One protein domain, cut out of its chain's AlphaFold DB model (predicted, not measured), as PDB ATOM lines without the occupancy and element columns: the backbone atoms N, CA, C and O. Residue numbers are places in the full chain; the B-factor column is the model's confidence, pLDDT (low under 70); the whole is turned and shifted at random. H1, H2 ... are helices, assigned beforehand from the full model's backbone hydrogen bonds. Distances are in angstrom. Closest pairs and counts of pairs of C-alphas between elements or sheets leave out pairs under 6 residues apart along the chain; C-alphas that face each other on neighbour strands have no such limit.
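This is residues 40 to 162 of the 167 residues of an uncharacterized protein of Streptococcus sp. HMSC069D09 (UniProt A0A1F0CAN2). A long rod is built on one long helix, H3, with a helical hairpin packed along its length near each end: H1 and H2 beside its first part, and H4 and H5 beside its last part. H1 and H5 run the same way as H3, H2 and H4 run back the opposite way, and the two hairpins are apart from each other. The printed part has 123 residues with five named helices, in the order H1, H2, H3, H4, H5, and no named strand; its class is all helix. It is only just extended, close to loose, with a radius of gyration of the C-alphas of 20.7 A and spans of 72 by 21 by 19 A.

H3, residues 80 to 114, is the hub and touches three other helices. With residues 80 to 90 alone it touches H1, residues 41 to 59, at a shallow tilt of 15 degrees, the same way; their closest C-alphas are those of Asn 46 and Ser 80, 5.9 A apart. H2, residues 64 to 73, forms a hairpin with H1, touching residues 54 to 58 alone of it; the closest C-alphas are those of Ile 57 and Lys 67, 6.1 A apart. H2 and H3 are close but not clearly touching, with the closest C-alphas, those of Leu 70 and Val 90, 7.4 A apart. Farther along, residues 104 to 112 of H3 touch residues 127 to 134 of H4, residues 121 to 137, in a hairpin at a shallow tilt of 13 degrees, opposite ways; the closest C-alphas are those of Ile 111 and His 127, 6.3 A apart. H5, residues 142 to 162, touches H3 the same way at a shallow tilt of 18 degrees, closest at the C-alphas of Lys 114 and Thr 160, 6.7 A apart. H4, with residues 130 to 137 alone, also forms a hairpin with H5; the closest C-alphas are those of Val 137 and Lys 145, 6.1 A apart. The five helices make an up and down bundle, each running against the one before it in the chain. In H1, H2, H3, H4 and H5 every O i to N i+4 pair is within hydrogen-bond range.

H3 is 50.8 A from C-alpha 80 at (-15.284, -38.865, 40.412) to C-alpha 114 at (-61.816, -46.280, 21.396). H5 is 30.7 A long, H1 27.3 A, H4 24.9 A and H2 14.5 A. H1 begins with C-alpha 41 at (-7.174, -45.983, 46.583), and H5 ends with C-alpha 162 at (-66.409, -37.506, 14.662).

The two C-alphas farthest apart are those of Asp 40 and Ser 121, at 71.8 A. The printed part has no cut and no long link. The mean pLDDT of the printed part is 88.7, and residues 76 to 77 are under 70.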
ATOM      1  N   ASP A  40      -3.397 -45.971  43.407       80.69
ATOM      2  CA  ASP A  40      -3.829 -45.458  44.713       80.69
ATOM      3  C   ASP A  40      -5.335 -45.717  44.936       80.69
ATOM      4  O   ASP A  40      -6.088 -45.947  43.987       80.69
ATOM      5  N   LEU A  41      -5.786 -45.680  46.195       81.00
ATOM      6  CA  LEU A  41      -7.174 -45.983  46.583       81.00
ATOM      7  C   LEU A  41      -8.228 -45.154  45.817       81.00
ATOM      8  O   LEU A  41      -9.316 -45.645  45.519       81.00
ATOM      9  N   THR A  42      -7.918 -43.903  45.485       80.25
ATOM     10  CA  THR A  42      -8.767 -42.993  44.702       80.25
ATOM     11  C   THR A  42      -8.809 -43.397  43.234       80.25
ATOM     12  O   THR A  42      -9.873 -43.370  42.608       80.25
ATOM     13  N   GLU A  43      -7.667 -43.781  42.664       77.44
ATOM     14  CA  GLU A  43      -7.594 -44.280  41.289       77.44
ATOM     15  C   GLU A  43      -8.361 -45.596  41.126       77.44
ATOM     16  O   GLU A  43      -9.119 -45.746  40.165       77.44
ATOM     17  N   GLU A  44      -8.227 -46.512  42.087       80.25
ATOM     18  CA  GLU A  44      -8.969 -47.774  42.117       80.25
ATOM     19  C   GLU A  44     -10.482 -47.536  42.244       80.25
ATOM     20  O   GLU A  44     -11.274 -48.114  41.493       80.25
ATOM     21  N   TYR A  45     -10.896 -46.630  43.135       82.06
ATOM     22  CA  TYR A  45     -12.300 -46.246  43.298       82.06
ATOM     23  C   TYR A  45     -12.905 -45.697  41.996       82.06
ATOM     24  O   TYR A  45     -13.962 -46.152  41.550       82.06
ATOM     25  N   ASN A  46     -12.215 -44.760  41.340       82.94
ATOM     26  CA  ASN A  46     -12.675 -44.177  40.079       82.94
ATOM     27  C   ASN A  46     -12.725 -45.218  38.952       82.94
ATOM     28  O   ASN A  46     -13.656 -45.212  38.144       82.94
ATOM     29  N   TYR A  47     -11.763 -46.141  38.914       83.06
ATOM     30  CA  TYR A  47     -11.749 -47.237  37.949       83.06
ATOM     31  C   TYR A  47     -12.944 -48.185  38.131       83.06
ATOM     32  O   TYR A  47     -13.632 -48.506  37.158       83.06
ATOM     33  N   ASN A  48     -13.261 -48.576  39.366       84.50
ATOM     34  CA  ASN A  48     -14.422 -49.423  39.656       84.50
ATOM     35  C   ASN A  48     -15.745 -48.722  39.310       84.50
ATOM     36  O   ASN A  48     -16.614 -49.322  38.673       84.50
ATOM     37  N   ASN A  49     -15.872 -47.432  39.631       85.69
ATOM     38  CA  ASN A  49     -17.028 -46.620  39.239       85.69
ATOM     39  C   ASN A  49     -17.189 -46.524  37.716       85.69
ATOM     40  O   ASN A  49     -18.311 -46.547  37.203       85.69
ATOM     41  N   GLN A  50     -16.080 -46.431  36.978       87.38
ATOM     42  CA  GLN A  50     -16.091 -46.440  35.520       87.38
ATOM     43  C   GLN A  50     -16.662 -47.762  34.982       87.38
ATOM     44  O   GLN A  50     -17.529 -47.739  34.106       87.38
ATOM     45  N   ILE A  51     -16.204 -48.903  35.511       86.75
ATOM     46  CA  ILE A  51     -16.701 -50.233  35.121       86.75
ATOM     47  C   ILE A  51     -18.198 -50.348  35.414       86.75
ATOM     48  O   ILE A  51     -18.974 -50.732  34.537       86.75
ATOM     49  N   GLU A  52     -18.616 -49.969  36.621       90.12
ATOM     50  CA  GLU A  52     -20.020 -50.020  37.022       90.12
ATOM     51  C   GLU A  52     -20.900 -49.180  36.085       90.12
ATOM     52  O   GLU A  52     -21.948 -49.640  35.625       90.12
ATOM     53  N   LEU A  53     -20.461 -47.963  35.746       90.44
ATOM     54  CA  LEU A  53     -21.189 -47.075  34.846       90.44
ATOM     55  C   LEU A  53     -21.297 -47.657  33.429       90.44
ATOM     56  O   LEU A  53     -22.371 -47.601  32.828       90.44
ATOM     57  N   GLN A  54     -20.229 -48.263  32.899       90.25
ATOM     58  CA  GLN A  54     -20.273 -48.944  31.600       90.25
ATOM     59  C   GLN A  54     -21.273 -50.107  31.603       90.25
ATOM     60  O   GLN A  54     -22.061 -50.240  30.666       90.25
ATOM     61  N   GLU A  55     -21.280 -50.922  32.658       90.75
ATOM     62  CA  GLU A  55     -22.228 -52.030  32.807       90.75
ATOM     63  C   GLU A  55     -23.675 -51.546  32.950       90.75
ATOM     64  O   GLU A  55     -24.581 -52.111  32.329       90.75
ATOM     65  N   ARG A  56     -23.909 -50.456  33.692       90.62
ATOM     66  CA  ARG A  56     -25.226 -49.803  33.761       90.62
ATOM     67  C   ARG A  56     -25.694 -49.352  32.378       90.62
ATOM     68  O   ARG A  56     -26.809 -49.688  31.991       90.62
ATOM     69  N   ILE A  57     -24.842 -48.670  31.605       90.38
ATOM     70  CA  ILE A  57     -25.189 -48.188  30.255       90.38
ATOM     71  C   ILE A  57     -25.553 -49.349  29.319       90.38
ATOM     72  O   ILE A  57     -26.538 -49.265  28.581       90.38
ATOM     73  N   LYS A  58     -24.804 -50.459  29.358       89.88
ATOM     74  CA  LYS A  58     -25.090 -51.648  28.534       89.88
ATOM     75  C   LYS A  58     -26.489 -52.218  28.803       89.88
ATOM     76  O   LYS A  58     -27.162 -52.641  27.857       89.88
ATOM     77  N   LYS A  59     -26.941 -52.177  30.061       91.38
ATOM     78  CA  LYS A  59     -28.238 -52.708  30.520       91.38
ATOM     79  C   LYS A  59     -29.439 -51.789  30.262       91.38
ATOM     80  O   LYS A  59     -30.565 -52.247  30.413       91.38
ATOM     81  N   LEU A  60     -29.234 -50.530  29.860       88.31
ATOM     82  CA  LEU A  60     -30.334 -49.591  29.597       88.31
ATOM     83  C   LEU A  60     -31.277 -50.101  28.500       88.31
ATOM     84  O   LEU A  60     -30.830 -50.706  27.525       88.31
ATOM     85  N   ASN A  61     -32.570 -49.805  28.600       86.31
ATOM     86  CA  ASN A  61     -33.528 -50.108  27.534       86.31
ATOM     87  C   ASN A  61     -33.654 -48.930  26.553       86.31
ATOM     88  O   ASN A  61     -34.701 -48.297  26.447       86.31
ATOM     89  N   ILE A  62     -32.551 -48.595  25.882       84.69
ATOM     90  CA  ILE A  62     -32.462 -47.484  24.917       84.69
ATOM     91  C   ILE A  62     -31.833 -47.966  23.596       84.69
ATOM     92  O   ILE A  62     -31.170 -49.014  23.591       84.69
ATOM     93  N   PRO A  63     -31.978 -47.219  22.483       84.19
ATOM     94  CA  PRO A  63     -31.372 -47.572  21.204       84.19
ATOM     95  C   PRO A  63     -29.857 -47.778  21.298       84.19
ATOM     96  O   PRO A  63     -29.152 -47.078  22.027       84.19
ATOM     97  N   PHE A  64     -29.330 -48.716  20.505       85.56
ATOM     98  CA  PHE A  64     -27.897 -49.041  20.495       85.56
ATOM     99  C   PHE A  64     -27.011 -47.814  20.232       85.56
ATOM    100  O   PHE A  64     -25.969 -47.654  20.866       85.56
ATOM    101  N   LYS A  65     -27.443 -46.923  19.332       86.25
ATOM    102  CA  LYS A  65     -26.742 -45.676  19.004       86.25
ATOM    103  C   LYS A  65     -26.565 -44.774  20.231       86.25
ATOM    104  O   LYS A  65     -25.468 -44.260  20.447       86.25
ATOM    105  N   GLU A  66     -27.598 -44.649  21.059       87.12
ATOM    106  CA  GLU A  66     -27.556 -43.867  22.299       87.12
ATOM    107  C   GLU A  66     -26.684 -44.537  23.364       87.12
ATOM    108  O   GLU A  66     -25.851 -43.874  23.984       87.12
ATOM    109  N   LYS A  67     -26.774 -45.870  23.516       90.19
ATOM    110  CA  LYS A  67     -25.845 -46.618  24.386       90.19
ATOM    111  C   LYS A  67     -24.397 -46.366  23.986       90.19
ATOM    112  O   LYS A  67     -23.560 -46.093  24.840       90.19
ATOM    113  N   LEU A  68     -24.100 -46.440  22.690       88.56
ATOM    114  CA  LEU A  68     -22.758 -46.220  22.164       88.56
ATOM    115  C   LEU A  68     -22.281 -44.784  22.416       88.56
ATOM    116  O   LEU A  68     -21.124 -44.585  22.784       88.56
ATOM    117  N   ALA A  69     -23.156 -43.790  22.250       89.00
ATOM    118  CA  ALA A  69     -22.843 -42.396  22.544       89.00
ATOM    119  C   ALA A  69     -22.499 -42.187  24.029       89.00
ATOM    120  O   ALA A  69     -21.489 -41.552  24.330       89.00
ATOM    121  N   LEU A  70     -23.274 -42.775  24.947       91.00
ATOM    122  CA  LEU A  70     -23.006 -42.731  26.388       91.00
ATOM    123  C   LEU A  70     -21.709 -43.469  26.748       91.00
ATOM    124  O   LEU A  70     -20.870 -42.922  27.459       91.00
ATOM    125  N   LEU A  71     -21.480 -44.667  26.199       90.81
ATOM    126  CA  LEU A  71     -20.247 -45.431  26.427       90.81
ATOM    127  C   LEU A  71     -18.997 -44.671  25.964       90.81
ATOM    128  O   LEU A  71     -17.974 -44.725  26.638       90.81
ATOM    129  N   ARG A  72     -19.071 -43.923  24.854       88.62
ATOM    130  CA  ARG A  72     -17.962 -43.078  24.367       88.62
ATOM    131  C   ARG A  72     -17.611 -41.926  25.314       88.62
ATOM    132  O   ARG A  72     -16.488 -41.423  25.260       88.62
ATOM    133  N   LYS A  73     -18.546 -41.496  26.167       88.44
ATOM    134  CA  LYS A  73     -18.296 -40.470  27.190       88.44
ATOM    135  C   LYS A  73     -17.577 -41.027  28.418       88.44
ATOM    136  O   LYS A  73     -16.902 -40.259  29.101       88.44
ATOM    137  N   VAL A  74     -17.687 -42.333  28.670       88.19
ATOM    138  CA  VAL A  74     -17.015 -43.013  29.781       88.19
ATOM    139  C   VAL A  74     -15.576 -43.348  29.379       88.19
ATOM    140  O   VAL A  74     -15.303 -44.380  28.761       88.19
ATOM    141  N   LYS A  75     -14.653 -42.439  29.696       77.94
ATOM    142  CA  LYS A  75     -13.229 -42.520  29.337       77.94
ATOM    143  C   LYS A  75     -12.397 -43.086  30.487       77.94
ATOM    144  O   LYS A  75     -12.771 -42.989  31.648       77.94
ATOM    145  N   SER A  76     -11.218 -43.618  30.160       63.81
ATOM    146  CA  SER A  76     -10.213 -43.972  31.168       63.81
ATOM    147  C   SER A  76      -9.709 -42.729  31.904       63.81
ATOM    148  O   SER A  76      -9.401 -41.741  31.238       63.81
ATOM    149  N   ARG A  77      -9.516 -42.825  33.227       63.44
ATOM    150  CA  ARG A  77      -8.969 -41.749  34.086       63.44
ATOM    151  C   ARG A  77      -9.854 -40.494  34.124       63.44
ATOM    152  O   ARG A  77      -9.376 -39.385  33.906       63.44
ATOM    153  N   GLN A  78     -11.148 -40.681  34.371       74.62
ATOM    154  CA  GLN A  78     -12.052 -39.590  34.736       74.62
ATOM    155  C   GLN A  78     -12.078 -39.433  36.255       74.62
ATOM    156  O   GLN A  78     -12.063 -40.430  36.978       74.62
ATOM    157  N   ASP A  79     -12.103 -38.190  36.729       79.50
ATOM    158  CA  ASP A  79     -12.339 -37.915  38.141       79.50
ATOM    159  C   ASP A  79     -13.777 -38.296  38.549       79.50
ATOM    160  O   ASP A  79     -14.678 -38.440  37.712       79.50
ATOM    161  N   SER A  80     -13.989 -38.459  39.857       82.94
ATOM    162  CA  SER A  80     -15.284 -38.865  40.412       82.94
ATOM    163  C   SER A  80     -16.416 -37.901  40.043       82.94
ATOM    164  O   SER A  80     -17.542 -38.340  39.826       82.94
ATOM    165  N   TYR A  81     -16.140 -36.598  39.935       85.88
ATOM    166  CA  TYR A  81     -17.164 -35.597  39.633       85.88
ATOM    167  C   TYR A  81     -17.690 -35.739  38.197       85.88
ATOM    168  O   TYR A  81     -18.899 -35.656  37.947       85.88
ATOM    169  N   VAL A  82     -16.795 -36.006  37.247       87.81
ATOM    170  CA  VAL A  82     -17.157 -36.289  35.856       87.81
ATOM    171  C   VAL A  82     -17.972 -37.580  35.768       87.81
ATOM    172  O   VAL A  82     -18.997 -37.605  35.083       87.81
ATOM    173  N   LEU A  83     -17.573 -38.633  36.490       87.25
ATOM    174  CA  LEU A  83     -18.318 -39.897  36.538       87.25
ATOM    175  C   LEU A  83     -19.717 -39.723  37.152       87.25
ATOM    176  O   LEU A  83     -20.688 -40.254  36.611       87.25
ATOM    177  N   ASP A  84     -19.852 -38.932  38.215       87.94
ATOM    178  CA  ASP A  84     -21.145 -38.621  38.836       87.94
ATOM    179  C   ASP A  84     -22.056 -37.815  37.905       87.94
ATOM    180  O   ASP A  84     -23.259 -38.073  37.814       87.94
ATOM    181  N   THR A  85     -21.486 -36.859  37.172       91.81
ATOM    182  CA  THR A  85     -22.217 -36.078  36.167       91.81
ATOM    183  C   THR A  85     -22.731 -36.980  35.047       91.81
ATOM    184  O   THR A  85     -23.902 -36.895  34.671       91.81
ATOM    185  N   LEU A  86     -21.897 -37.903  34.558       91.62
ATOM    186  CA  LEU A  86     -22.314 -38.887  33.560       91.62
ATOM    187  C   LEU A  86     -23.370 -39.852  34.107       91.62
ATOM    188  O   LEU A  86     -24.292 -40.209  33.377       91.62
ATOM    189  N   ARG A  87     -23.290 -40.242  35.386       92.44
ATOM    190  CA  ARG A  87     -24.311 -41.085  36.023       92.44
ATOM    191  C   ARG A  87     -25.679 -40.402  36.009       92.44
ATOM    192  O   ARG A  87     -26.652 -41.019  35.584       92.44
ATOM    193  N   LYS A  88     -25.738 -39.117  36.370       93.12
ATOM    194  CA  LYS A  88     -26.973 -38.317  36.286       93.12
ATOM    195  C   LYS A  88     -27.490 -38.207  34.853       93.12
ATOM    196  O   LYS A  88     -28.691 -38.300  34.623       93.12
ATOM    197  N   GLU A  89     -26.600 -38.031  33.875       92.75
ATOM    198  CA  GLU A  89     -26.994 -38.005  32.461       92.75
ATOM    199  C   GLU A  89     -27.631 -39.335  32.027       92.75
ATOM    200  O   GLU A  89     -28.690 -39.342  31.398       92.75
ATOM    201  N   VAL A  90     -27.017 -40.459  32.405       92.44
ATOM    202  CA  VAL A  90     -27.524 -41.811  32.143       92.44
ATOM    203  C   VAL A  90     -28.898 -42.029  32.777       92.44
ATOM    204  O   VAL A  90     -29.800 -42.540  32.114       92.44
ATOM    205  N   GLU A  91     -29.076 -41.624  34.034       91.69
ATOM    206  CA  GLU A  91     -30.351 -41.734  34.750       91.69
ATOM    207  C   GLU A  91     -31.446 -40.897  34.084       91.69
ATOM    208  O   GLU A  91     -32.537 -41.406  33.825       91.69
ATOM    209  N   ASN A  92     -31.140 -39.652  33.714       90.19
ATOM    210  CA  ASN A  92     -32.077 -38.785  33.001       90.19
ATOM    211  C   ASN A  92     -32.488 -39.383  31.652       90.19
ATOM    212  O   ASN A  92     -33.672 -39.391  31.315       90.19
ATOM    213  N   LYS A  93     -31.529 -39.926  30.892       89.50
ATOM    214  CA  LYS A  93     -31.811 -40.582  29.610       89.50
ATOM    215  C   LYS A  93     -32.678 -41.820  29.785       89.50
ATOM    216  O   LYS A  93     -33.627 -42.008  29.031       89.50
ATOM    217  N   ASN A  94     -32.390 -42.646  30.785       89.56
ATOM    218  CA  ASN A  94     -33.205 -43.820  31.071       89.56
ATOM    219  C   ASN A  94     -34.657 -43.439  31.405       89.56
ATOM    220  O   ASN A  94     -35.587 -44.046  30.878       89.56
ATOM    221  N   SER A  95     -34.842 -42.406  32.230       89.69
ATOM    222  CA  SER A  95     -36.167 -41.883  32.575       89.69
ATOM    223  C   SER A  95     -36.907 -41.350  31.348       89.69
ATOM    224  O   SER A  95     -38.052 -41.730  31.125       89.69
ATOM    225  N   GLU A  96     -36.243 -40.559  30.498       89.75
ATOM    226  CA  GLU A  96     -36.828 -40.020  29.262       89.75
ATOM    227  C   GLU A  96     -37.347 -41.134  28.336       89.75
ATOM    228  O   GLU A  96     -38.470 -41.062  27.833       89.75
ATOM    229  N   TYR A  97     -36.556 -42.189  28.124       88.81
ATOM    230  CA  TYR A  97     -36.968 -43.320  27.289       88.81
ATOM    231  C   TYR A  97     -38.087 -44.149  27.925       88.81
ATOM    232  O   TYR A  97     -38.992 -44.585  27.215       88.81
ATOM    233  N   SER A  98     -38.054 -44.331  29.247       89.19
ATOM    234  CA  SER A  98     -39.116 -45.014  29.988       89.19
ATOM    235  C   SER A  98     -40.454 -44.279  29.860       89.19
ATOM    236  O   SER A  98     -41.467 -44.902  29.553       89.19
ATOM    237  N   GLU A  99     -40.463 -42.949  30.003       91.19
ATOM    238  CA  GLU A  99     -41.662 -42.127  29.794       91.19
ATOM    239  C   GLU A  99     -42.222 -42.275  28.376       91.19
ATOM    240  O   GLU A  99     -43.428 -42.425  28.191       91.19
ATOM    241  N   LEU A 100     -41.354 -42.239  27.360       90.81
ATOM    242  CA  LEU A 100     -41.778 -42.379  25.965       90.81
ATOM    243  C   LEU A 100     -42.348 -43.768  25.667       90.81
ATOM    244  O   LEU A 100     -43.265 -43.884  24.857       90.81
ATOM    245  N   GLU A 101     -41.811 -44.810  26.297       90.25
ATOM    246  CA  GLU A 101     -42.344 -46.164  26.169       90.25
ATOM    247  C   GLU A 101     -43.703 -46.294  26.865       90.25
ATOM    248  O   GLU A 101     -44.646 -46.815  26.277       90.25
ATOM    249  N   GLN A 102     -43.851 -45.750  28.075       91.62
ATOM    250  CA  GLN A 102     -45.144 -45.714  28.768       91.62
ATOM    251  C   GLN A 102     -46.204 -44.975  27.947       91.62
ATOM    252  O   GLN A 102     -47.332 -45.451  27.822       91.62
ATOM    253  N   GLU A 103     -45.835 -43.848  27.343       93.31
ATOM    254  CA  GLU A 103     -46.728 -43.077  26.483       93.31
ATOM    255  C   GLU A 103     -47.115 -43.856  25.221       93.31
ATOM    256  O   GLU A 103     -48.285 -43.879  24.845       93.31
ATOM    257  N   TYR A 104     -46.165 -44.560  24.597       93.62
ATOM    258  CA  TYR A 104     -46.446 -45.443  23.465       93.62
ATOM    259  C   TYR A 104     -47.488 -46.514  23.832       93.62
ATOM    260  O   TYR A 104     -48.491 -46.674  23.131       93.62
ATOM    261  N   GLN A 105     -47.296 -47.204  24.962       94.12
ATOM    262  CA  GLN A 105     -48.227 -48.231  25.438       94.12
ATOM    263  C   GLN A 105     -49.600 -47.641  25.792       94.12
ATOM    264  O   GLN A 105     -50.633 -48.226  25.462       94.12
ATOM    265  N   ARG A 106     -49.631 -46.447  26.399       96.00
ATOM    266  CA  ARG A 106     -50.872 -45.717  26.697       96.00
ATOM    267  C   ARG A 106     -51.665 -45.414  25.427       96.00
ATOM    268  O   ARG A 106     -52.879 -45.613  25.416       96.00
ATOM    269  N   ILE A 107     -51.005 -44.948  24.366       95.75
ATOM    270  CA  ILE A 107     -51.657 -44.667  23.081       95.75
ATOM    271  C   ILE A 107     -52.169 -45.953  22.429       95.75
ATOM    272  O   ILE A 107     -53.304 -45.961  21.957       95.75
ATOM    273  N   SER A 108     -51.399 -47.046  22.467       95.44
ATOM    274  CA  SER A 108     -51.870 -48.356  21.992       95.44
ATOM    275  C   SER A 108     -53.169 -48.768  22.691       95.44
ATOM    276  O   SER A 108     -54.170 -49.041  22.033       95.44
ATOM    277  N   ALA A 109     -53.188 -48.713  24.025       95.75
ATOM    278  CA  ALA A 109     -54.370 -49.052  24.814       95.75
ATOM    279  C   ALA A 109     -55.555 -48.110  24.537       95.75
ATOM    280  O   ALA A 109     -56.713 -48.529  24.561       95.75
ATOM    281  N   LEU A 110     -55.287 -46.831  24.250       95.00
ATOM    282  CA  LEU A 110     -56.321 -45.871  23.875       95.00
ATOM    283  C   LEU A 110     -56.962 -46.222  22.523       95.00
ATOM    284  O   LEU A 110     -58.180 -46.097  22.392       95.00
ATOM    285  N   ILE A 111     -56.177 -46.681  21.541       94.06
ATOM    286  CA  ILE A 111     -56.693 -47.151  20.246       94.06
ATOM    287  C   ILE A 111     -57.613 -48.354  20.460       94.06
ATOM    288  O   ILE A 111     -58.749 -48.331  19.985       94.06
ATOM    289  N   ASP A 112     -57.168 -49.349  21.230       93.19
ATOM    290  CA  ASP A 112     -57.956 -50.549  21.536       93.19
ATOM    291  C   ASP A 112     -59.272 -50.208  22.253       93.19
ATOM    292  O   ASP A 112     -60.326 -50.763  21.938       93.19
ATOM    293  N   ALA A 113     -59.236 -49.250  23.184       92.00
ATOM    294  CA  ALA A 113     -60.409 -48.828  23.941       92.00
ATOM    295  C   ALA A 113     -61.420 -48.027  23.104       92.00
ATOM    296  O   ALA A 113     -62.630 -48.151  23.305       92.00
ATOM    297  N   LYS A 114     -60.946 -47.158  22.201       91.50
ATOM    298  CA  LYS A 114     -61.816 -46.280  21.396       91.50
ATOM    299  C   LYS A 114     -62.314 -46.941  20.116       91.50
ATOM    300  O   LYS A 114     -63.436 -46.661  19.699       91.50
ATOM    301  N   PHE A 115     -61.516 -47.824  19.526       91.31
ATOM    302  CA  PHE A 115     -61.816 -48.494  18.263       91.31
ATOM    303  C   PHE A 115     -61.594 -50.009  18.393       91.31
ATOM    304  O   PHE A 115     -60.715 -50.558  17.734       91.31
ATOM    305  N   PRO A 116     -62.370 -50.711  19.236       86.62
ATOM    306  CA  PRO A 116     -62.189 -52.142  19.437       86.62
ATOM    307  C   PRO A 116     -62.467 -52.926  18.149       86.62
ATOM    308  O   PRO A 116     -63.446 -52.671  17.437       86.62
ATOM    309  N   GLN A 117     -61.621 -53.917  17.873       84.81
ATOM    310  CA  GLN A 117     -61.827 -54.851  16.766       84.81
ATOM    311  C   GLN A 117     -63.133 -55.643  16.957       84.81
ATOM    312  O   GLN A 117     -63.529 -55.938  18.083       84.81
ATOM    313  N   GLY A 118     -63.830 -55.976  15.866       81.25
ATOM    314  CA  GLY A 118     -65.077 -56.747  15.904       81.25
ATOM    315  C   GLY A 118     -66.342 -55.954  16.253       81.25
ATOM    316  O   GLY A 118     -67.439 -56.493  16.132       81.25
ATOM    317  N   LYS A 119     -66.235 -54.677  16.652       84.19
ATOM    318  CA  LYS A 119     -67.413 -53.850  16.971       84.19
ATOM    319  C   LYS A 119     -68.154 -53.365  15.722       84.19
ATOM    320  O   LYS A 119     -69.380 -53.383  15.680       84.19
ATOM    321  N   SER A 120     -67.420 -52.910  14.709       87.38
ATOM    322  CA  SER A 120     -67.963 -52.542  13.397       87.38
ATOM    323  C   SER A 120     -66.853 -52.492  12.345       87.38
ATOM    324  O   SER A 120     -65.674 -52.355  12.678       87.38
ATOM    325  N   SER A 121     -67.221 -52.540  11.062       89.44
ATOM    326  CA  SER A 121     -66.258 -52.426   9.955       89.44
ATOM    327  C   SER A 121     -65.477 -51.107   9.987       89.44
ATOM    328  O   SER A 121     -64.291 -51.073   9.659       89.44
ATOM    329  N   LEU A 122     -66.122 -50.018  10.423       89.38
ATOM    330  CA  LEU A 122     -65.463 -48.731  10.619       89.38
ATOM    331  C   LEU A 122     -64.478 -48.777  11.795       89.38
ATOM    332  O   LEU A 122     -63.370 -48.266  11.649       89.38
ATOM    333  N   ALA A 123     -64.845 -49.407  12.919       88.75
ATOM    334  CA  ALA A 123     -63.966 -49.538  14.086       88.75
ATOM    335  C   ALA A 123     -62.694 -50.291  13.702       88.75
ATOM    336  O   ALA A 123     -61.594 -49.820  13.958       88.75
ATOM    337  N   GLU A 124     -62.846 -51.418  13.007       91.31
ATOM    338  CA  GLU A 124     -61.723 -52.236  12.554       91.31
ATOM    339  C   GLU A 124     -60.813 -51.502  11.570       91.31
ATOM    340  O   GLU A 124     -59.592 -51.642  11.633       91.31
ATOM    341  N   LYS A 125     -61.393 -50.717  10.653       93.06
ATOM    342  CA  LYS A 125     -60.611 -49.917   9.709       93.06
ATOM    343  C   LYS A 125     -59.784 -48.858  10.440       93.06
ATOM    344  O   LYS A 125     -58.593 -48.741  10.167       93.06
ATOM    345  N   LEU A 126     -60.402 -48.117  11.363       93.56
ATOM    346  CA  LEU A 126     -59.716 -47.084  12.142       93.56
ATOM    347  C   LEU A 126     -58.665 -47.684  13.077       93.56
ATOM    348  O   LEU A 126     -57.573 -47.137  13.177       93.56
ATOM    349  N   HIS A 127     -58.960 -48.824  13.703       94.38
ATOM    350  CA  HIS A 127     -58.006 -49.564  14.526       94.38
ATOM    351  C   HIS A 127     -56.737 -49.895  13.740       94.38
ATOM    352  O   HIS A 127     -55.645 -49.499  14.138       94.38
ATOM    353  N   LYS A 128     -56.885 -50.528  12.568       95.06
ATOM    354  CA  LYS A 128     -55.751 -50.890  11.702       95.06
ATOM    355  C   LYS A 128     -54.947 -49.672  11.248       95.06
ATOM    356  O   LYS A 128     -53.724 -49.730  11.256       95.06
ATOM    357  N   GLU A 129     -55.615 -48.584  10.863       95.25
ATOM    358  CA  GLU A 129     -54.953 -47.336  10.457       95.25
ATOM    359  C   GLU A 129     -54.140 -46.725  11.607       95.25
ATOM    360  O   GLU A 129     -52.976 -46.379  11.429       95.25
ATOM    361  N   LEU A 130     -54.728 -46.627  12.798       95.81
ATOM    362  CA  LEU A 130     -54.078 -46.007  13.951       95.81
ATOM    363  C   LEU A 130     -52.937 -46.864  14.512       95.81
ATOM    364  O   LEU A 130     -51.931 -46.309  14.944       95.81
ATOM    365  N   ILE A 131     -53.062 -48.195  14.482       95.00
ATOM    366  CA  ILE A 131     -51.962 -49.104  14.835       95.00
ATOM    367  C   ILE A 131     -50.826 -49.001  13.817       95.00
ATOM    368  O   ILE A 131     -49.669 -48.957  14.219       95.00
ATOM    369  N   TRP A 132     -51.137 -48.899  12.522       94.62
ATOM    370  CA  TRP A 132     -50.119 -48.676  11.494       94.62
ATOM    371  C   TRP A 132     -49.354 -47.366  11.726       94.62
ATOM    372  O   TRP A 132     -48.123 -47.348  11.690       94.62
ATOM    373  N   ASP A 133     -50.074 -46.279  12.016       93.25
ATOM    374  CA  ASP A 133     -49.464 -44.995  12.358       93.25
ATOM    375  C   ASP A 133     -48.600 -45.110  13.627       93.25
ATOM    376  O   ASP A 133     -47.475 -44.610  13.646       93.25
ATOM    377  N   LEU A 134     -49.092 -45.798  14.666       94.19
ATOM    378  CA  LEU A 134     -48.367 -46.032  15.918       94.19
ATOM    379  C   LEU A 134     -47.083 -46.843  15.693       94.19
ATOM    380  O   LEU A 134     -46.029 -46.478  16.210       94.19
ATOM    381  N   ASP A 135     -47.142 -47.904  14.888       92.00
ATOM    382  CA  ASP A 135     -45.980 -48.720  14.532       92.00
ATOM    383  C   ASP A 135     -44.910 -47.902  13.799       92.00
ATOM    384  O   ASP A 135     -43.715 -48.130  14.001       92.00
ATOM    385  N   GLY A 136     -45.318 -46.901  13.011       87.94
ATOM    386  CA  GLY A 136     -44.411 -45.929  12.401       87.94
ATOM    387  C   GLY A 136     -43.612 -45.112  13.425       87.94
ATOM    388  O   GLY A 136     -42.443 -44.811  13.190       87.94
ATOM    389  N   VAL A 137     -44.187 -44.833  14.601       88.31
ATOM    390  CA  VAL A 137     -43.543 -44.054  15.679       88.31
ATOM    391  C   VAL A 137     -42.419 -44.829  16.379       88.31
ATOM    392  O   VAL A 137     -41.576 -44.233  17.053       88.31
ATOM    393  N   LYS A 138     -42.341 -46.159  16.219       77.75
ATOM    394  CA  LYS A 138     -41.250 -46.972  16.799       77.75
ATOM    395  C   LYS A 138     -39.862 -46.529  16.332       77.75
ATOM    396  O   LYS A 138     -38.895 -46.743  17.061       77.75
ATOM    397  N   TYR A 139     -39.771 -45.936  15.145       77.56
ATOM    398  CA  TYR A 139     -38.513 -45.499  14.538       77.56
ATOM    399  C   TYR A 139     -38.120 -44.063  14.901       77.56
ATOM    400  O   TYR A 139     -36.996 -43.654  14.615       77.56
ATOM    401  N   ASP A 140     -39.016 -43.305  15.534       80.50
ATOM    402  CA  ASP A 140     -38.715 -41.958  15.999       80.50
ATOM    403  C   ASP A 140     -37.923 -41.988  17.318       80.50
ATOM    404  O   ASP A 140     -38.123 -42.844  18.182       80.50
ATOM    405  N   GLU A 141     -37.052 -40.995  17.519       75.12
ATOM    406  CA  GLU A 141     -36.242 -40.839  18.734       75.12
ATOM    407  C   GLU A 141     -36.538 -39.496  19.432       75.12
ATOM    408  O   GLU A 141     -36.849 -38.487  18.790       75.12
ATOM    409  N   GLY A 142     -36.450 -39.475  20.769       77.62
ATOM    410  CA  GLY A 142     -36.524 -38.260  21.592       77.62
ATOM    411  C   GLY A 142     -37.752 -37.373  21.332       77.62
ATOM    412  O   GLY A 142     -38.901 -37.819  21.412       77.62
ATOM    413  N   ILE A 143     -37.505 -36.092  21.025       79.81
ATOM    414  CA  ILE A 143     -38.549 -35.077  20.791       79.81
ATOM    415  C   ILE A 143     -39.460 -35.474  19.625       79.81
ATOM    416  O   ILE A 143     -40.676 -35.315  19.735       79.81
ATOM    417  N   SER A 144     -38.903 -36.033  18.545       84.62
ATOM    418  CA  SER A 144     -39.688 -36.471  17.387       84.62
ATOM    419  C   SER A 144     -40.712 -37.528  17.788       84.62
ATOM    420  O   SER A 144     -41.892 -37.376  17.471       84.62
ATOM    421  N   LYS A 145     -40.296 -38.517  18.597       88.88
ATOM    422  CA  LYS A 145     -41.190 -39.562  19.120       88.88
ATOM    423  C   LYS A 145     -42.307 -38.954  19.964       88.88
ATOM    424  O   LYS A 145     -43.482 -39.242  19.749       88.88
ATOM    425  N   ARG A 146     -41.963 -38.037  20.877       89.25
ATOM    426  CA  ARG A 146     -42.942 -37.331  21.724       89.25
ATOM    427  C   ARG A 146     -43.970 -36.559  20.892       89.25
ATOM    428  O   ARG A 146     -45.161 -36.589  21.190       89.25
ATOM    429  N   THR A 147     -43.525 -35.853  19.856       91.38
ATOM    430  CA  THR A 147     -44.408 -35.093  18.964       91.38
ATOM    431  C   THR A 147     -45.302 -36.007  18.133       91.38
ATOM    432  O   THR A 147     -46.484 -35.699  17.973       91.38
ATOM    433  N   ALA A 148     -44.774 -37.121  17.623       92.69
ATOM    434  CA  ALA A 148     -45.545 -38.091  16.854       92.69
ATOM    435  C   ALA A 148     -46.649 -38.738  17.707       92.69
ATOM    436  O   ALA A 148     -47.809 -38.734  17.295       92.69
ATOM    437  N   LEU A 149     -46.329 -39.162  18.937       94.69
ATOM    438  CA  LEU A 149     -47.310 -39.700  19.889       94.69
ATOM    439  C   LEU A 149     -48.429 -38.692  20.196       94.69
ATOM    440  O   LEU A 149     -49.606 -39.038  20.118       94.69
ATOM    441  N   LYS A 150     -48.092 -37.418  20.444       95.00
ATOM    442  CA  LYS A 150     -49.095 -36.358  20.670       95.00
ATOM    443  C   LYS A 150     -49.992 -36.104  19.458       95.00
ATOM    444  O   LYS A 150     -51.188 -35.863  19.613       95.00
ATOM    445  N   LYS A 151     -49.433 -36.127  18.244       94.88
ATOM    446  CA  LYS A 151     -50.222 -35.980  17.009       94.88
ATOM    447  C   LYS A 151     -51.193 -37.145  16.841       94.88
ATOM    448  O   LYS A 151     -52.357 -36.918  16.515       94.88
ATOM    449  N   LEU A 152     -50.727 -38.364  17.103       96.06
ATOM    450  CA  LEU A 152     -51.552 -39.562  17.031       96.06
ATOM    451  C   LEU A 152     -52.682 -39.530  18.069       96.06
ATOM    452  O   LEU A 152     -53.827 -39.811  17.728       96.06
ATOM    453  N   GLU A 153     -52.408 -39.079  19.294       95.94
ATOM    454  CA  GLU A 153     -53.446 -38.837  20.300       95.94
ATOM    455  C   GLU A 153     -54.500 -37.825  19.827       95.94
ATOM    456  O   GLU A 153     -55.703 -38.043  19.984       95.94
ATOM    457  N   GLY A 154     -54.065 -36.724  19.206       95.69
ATOM    458  CA  GLY A 154     -54.965 -35.743  18.598       95.69
ATOM    459  C   GLY A 154     -55.889 -36.375  17.554       95.69
ATOM    460  O   GLY A 154     -57.104 -36.173  17.607       95.69
ATOM    461  N   LYS A 155     -55.328 -37.207  16.668       95.12
ATOM    462  CA  LYS A 155     -56.067 -37.940  15.628       95.12
ATOM    463  C   LYS A 155     -57.080 -38.922  16.227       95.12
ATOM    464  O   LYS A 155     -58.238 -38.939  15.811       95.12
ATOM    465  N   ILE A 156     -56.686 -39.681  17.254       94.62
ATOM    466  CA  ILE A 156     -57.578 -40.582  18.003       94.62
ATOM    467  C   ILE A 156     -58.766 -39.807  18.581       94.62
ATOM    468  O   ILE A 156     -59.918 -40.224  18.434       94.62
ATOM    469  N   ASN A 157     -58.506 -38.661  19.214       94.25
ATOM    470  CA  ASN A 157     -59.544 -37.827  19.815       94.25
ATOM    471  C   ASN A 157     -60.492 -37.226  18.769       94.25
ATOM    472  O   ASN A 157     -61.701 -37.170  18.999       94.25
ATOM    473  N   GLU A 158     -59.970 -36.794  17.622       94.62
ATOM    474  CA  GLU A 158     -60.780 -36.284  16.516       94.62
ATOM    475  C   GLU A 158     -61.708 -37.367  15.957       94.62
ATOM    476  O   GLU A 158     -62.918 -37.157  15.869       94.62
ATOM    477  N   TYR A 159     -61.173 -38.554  15.658       92.88
ATOM    478  CA  TYR A 159     -61.966 -39.687  15.182       92.88
ATOM    479  C   TYR A 159     -63.004 -40.133  16.210       92.88
ATOM    480  O   TYR A 159     -64.155 -40.379  15.850       92.88
ATOM    481  N   THR A 160     -62.641 -40.157  17.493       90.00
ATOM    482  CA  THR A 160     -63.574 -40.496  18.575       90.00
ATOM    483  C   THR A 160     -64.747 -39.520  18.604       90.00
ATOM    484  O   THR A 160     -65.888 -39.944  18.737       90.00
ATOM    485  N   LYS A 161     -64.499 -38.212  18.446       90.31
ATOM    486  CA  LYS A 161     -65.564 -37.196  18.398       90.31
ATOM    487  C   LYS A 161     -66.408 -37.306  17.131       90.31
ATOM    488  O   LYS A 161     -67.629 -37.225  17.207       90.31
ATOM    489  N   LYS A 162     -65.760 -37.481  15.978       89.62
ATOM    490  CA  LYS A 162     -66.409 -37.506  14.662       89.62
ATOM    491  C   LYS A 162     -67.296 -38.728  14.461       89.62
ATOM    492  O   LYS A 162     -68.278 -38.639  13.734       89.62
TER     493      LYS A 162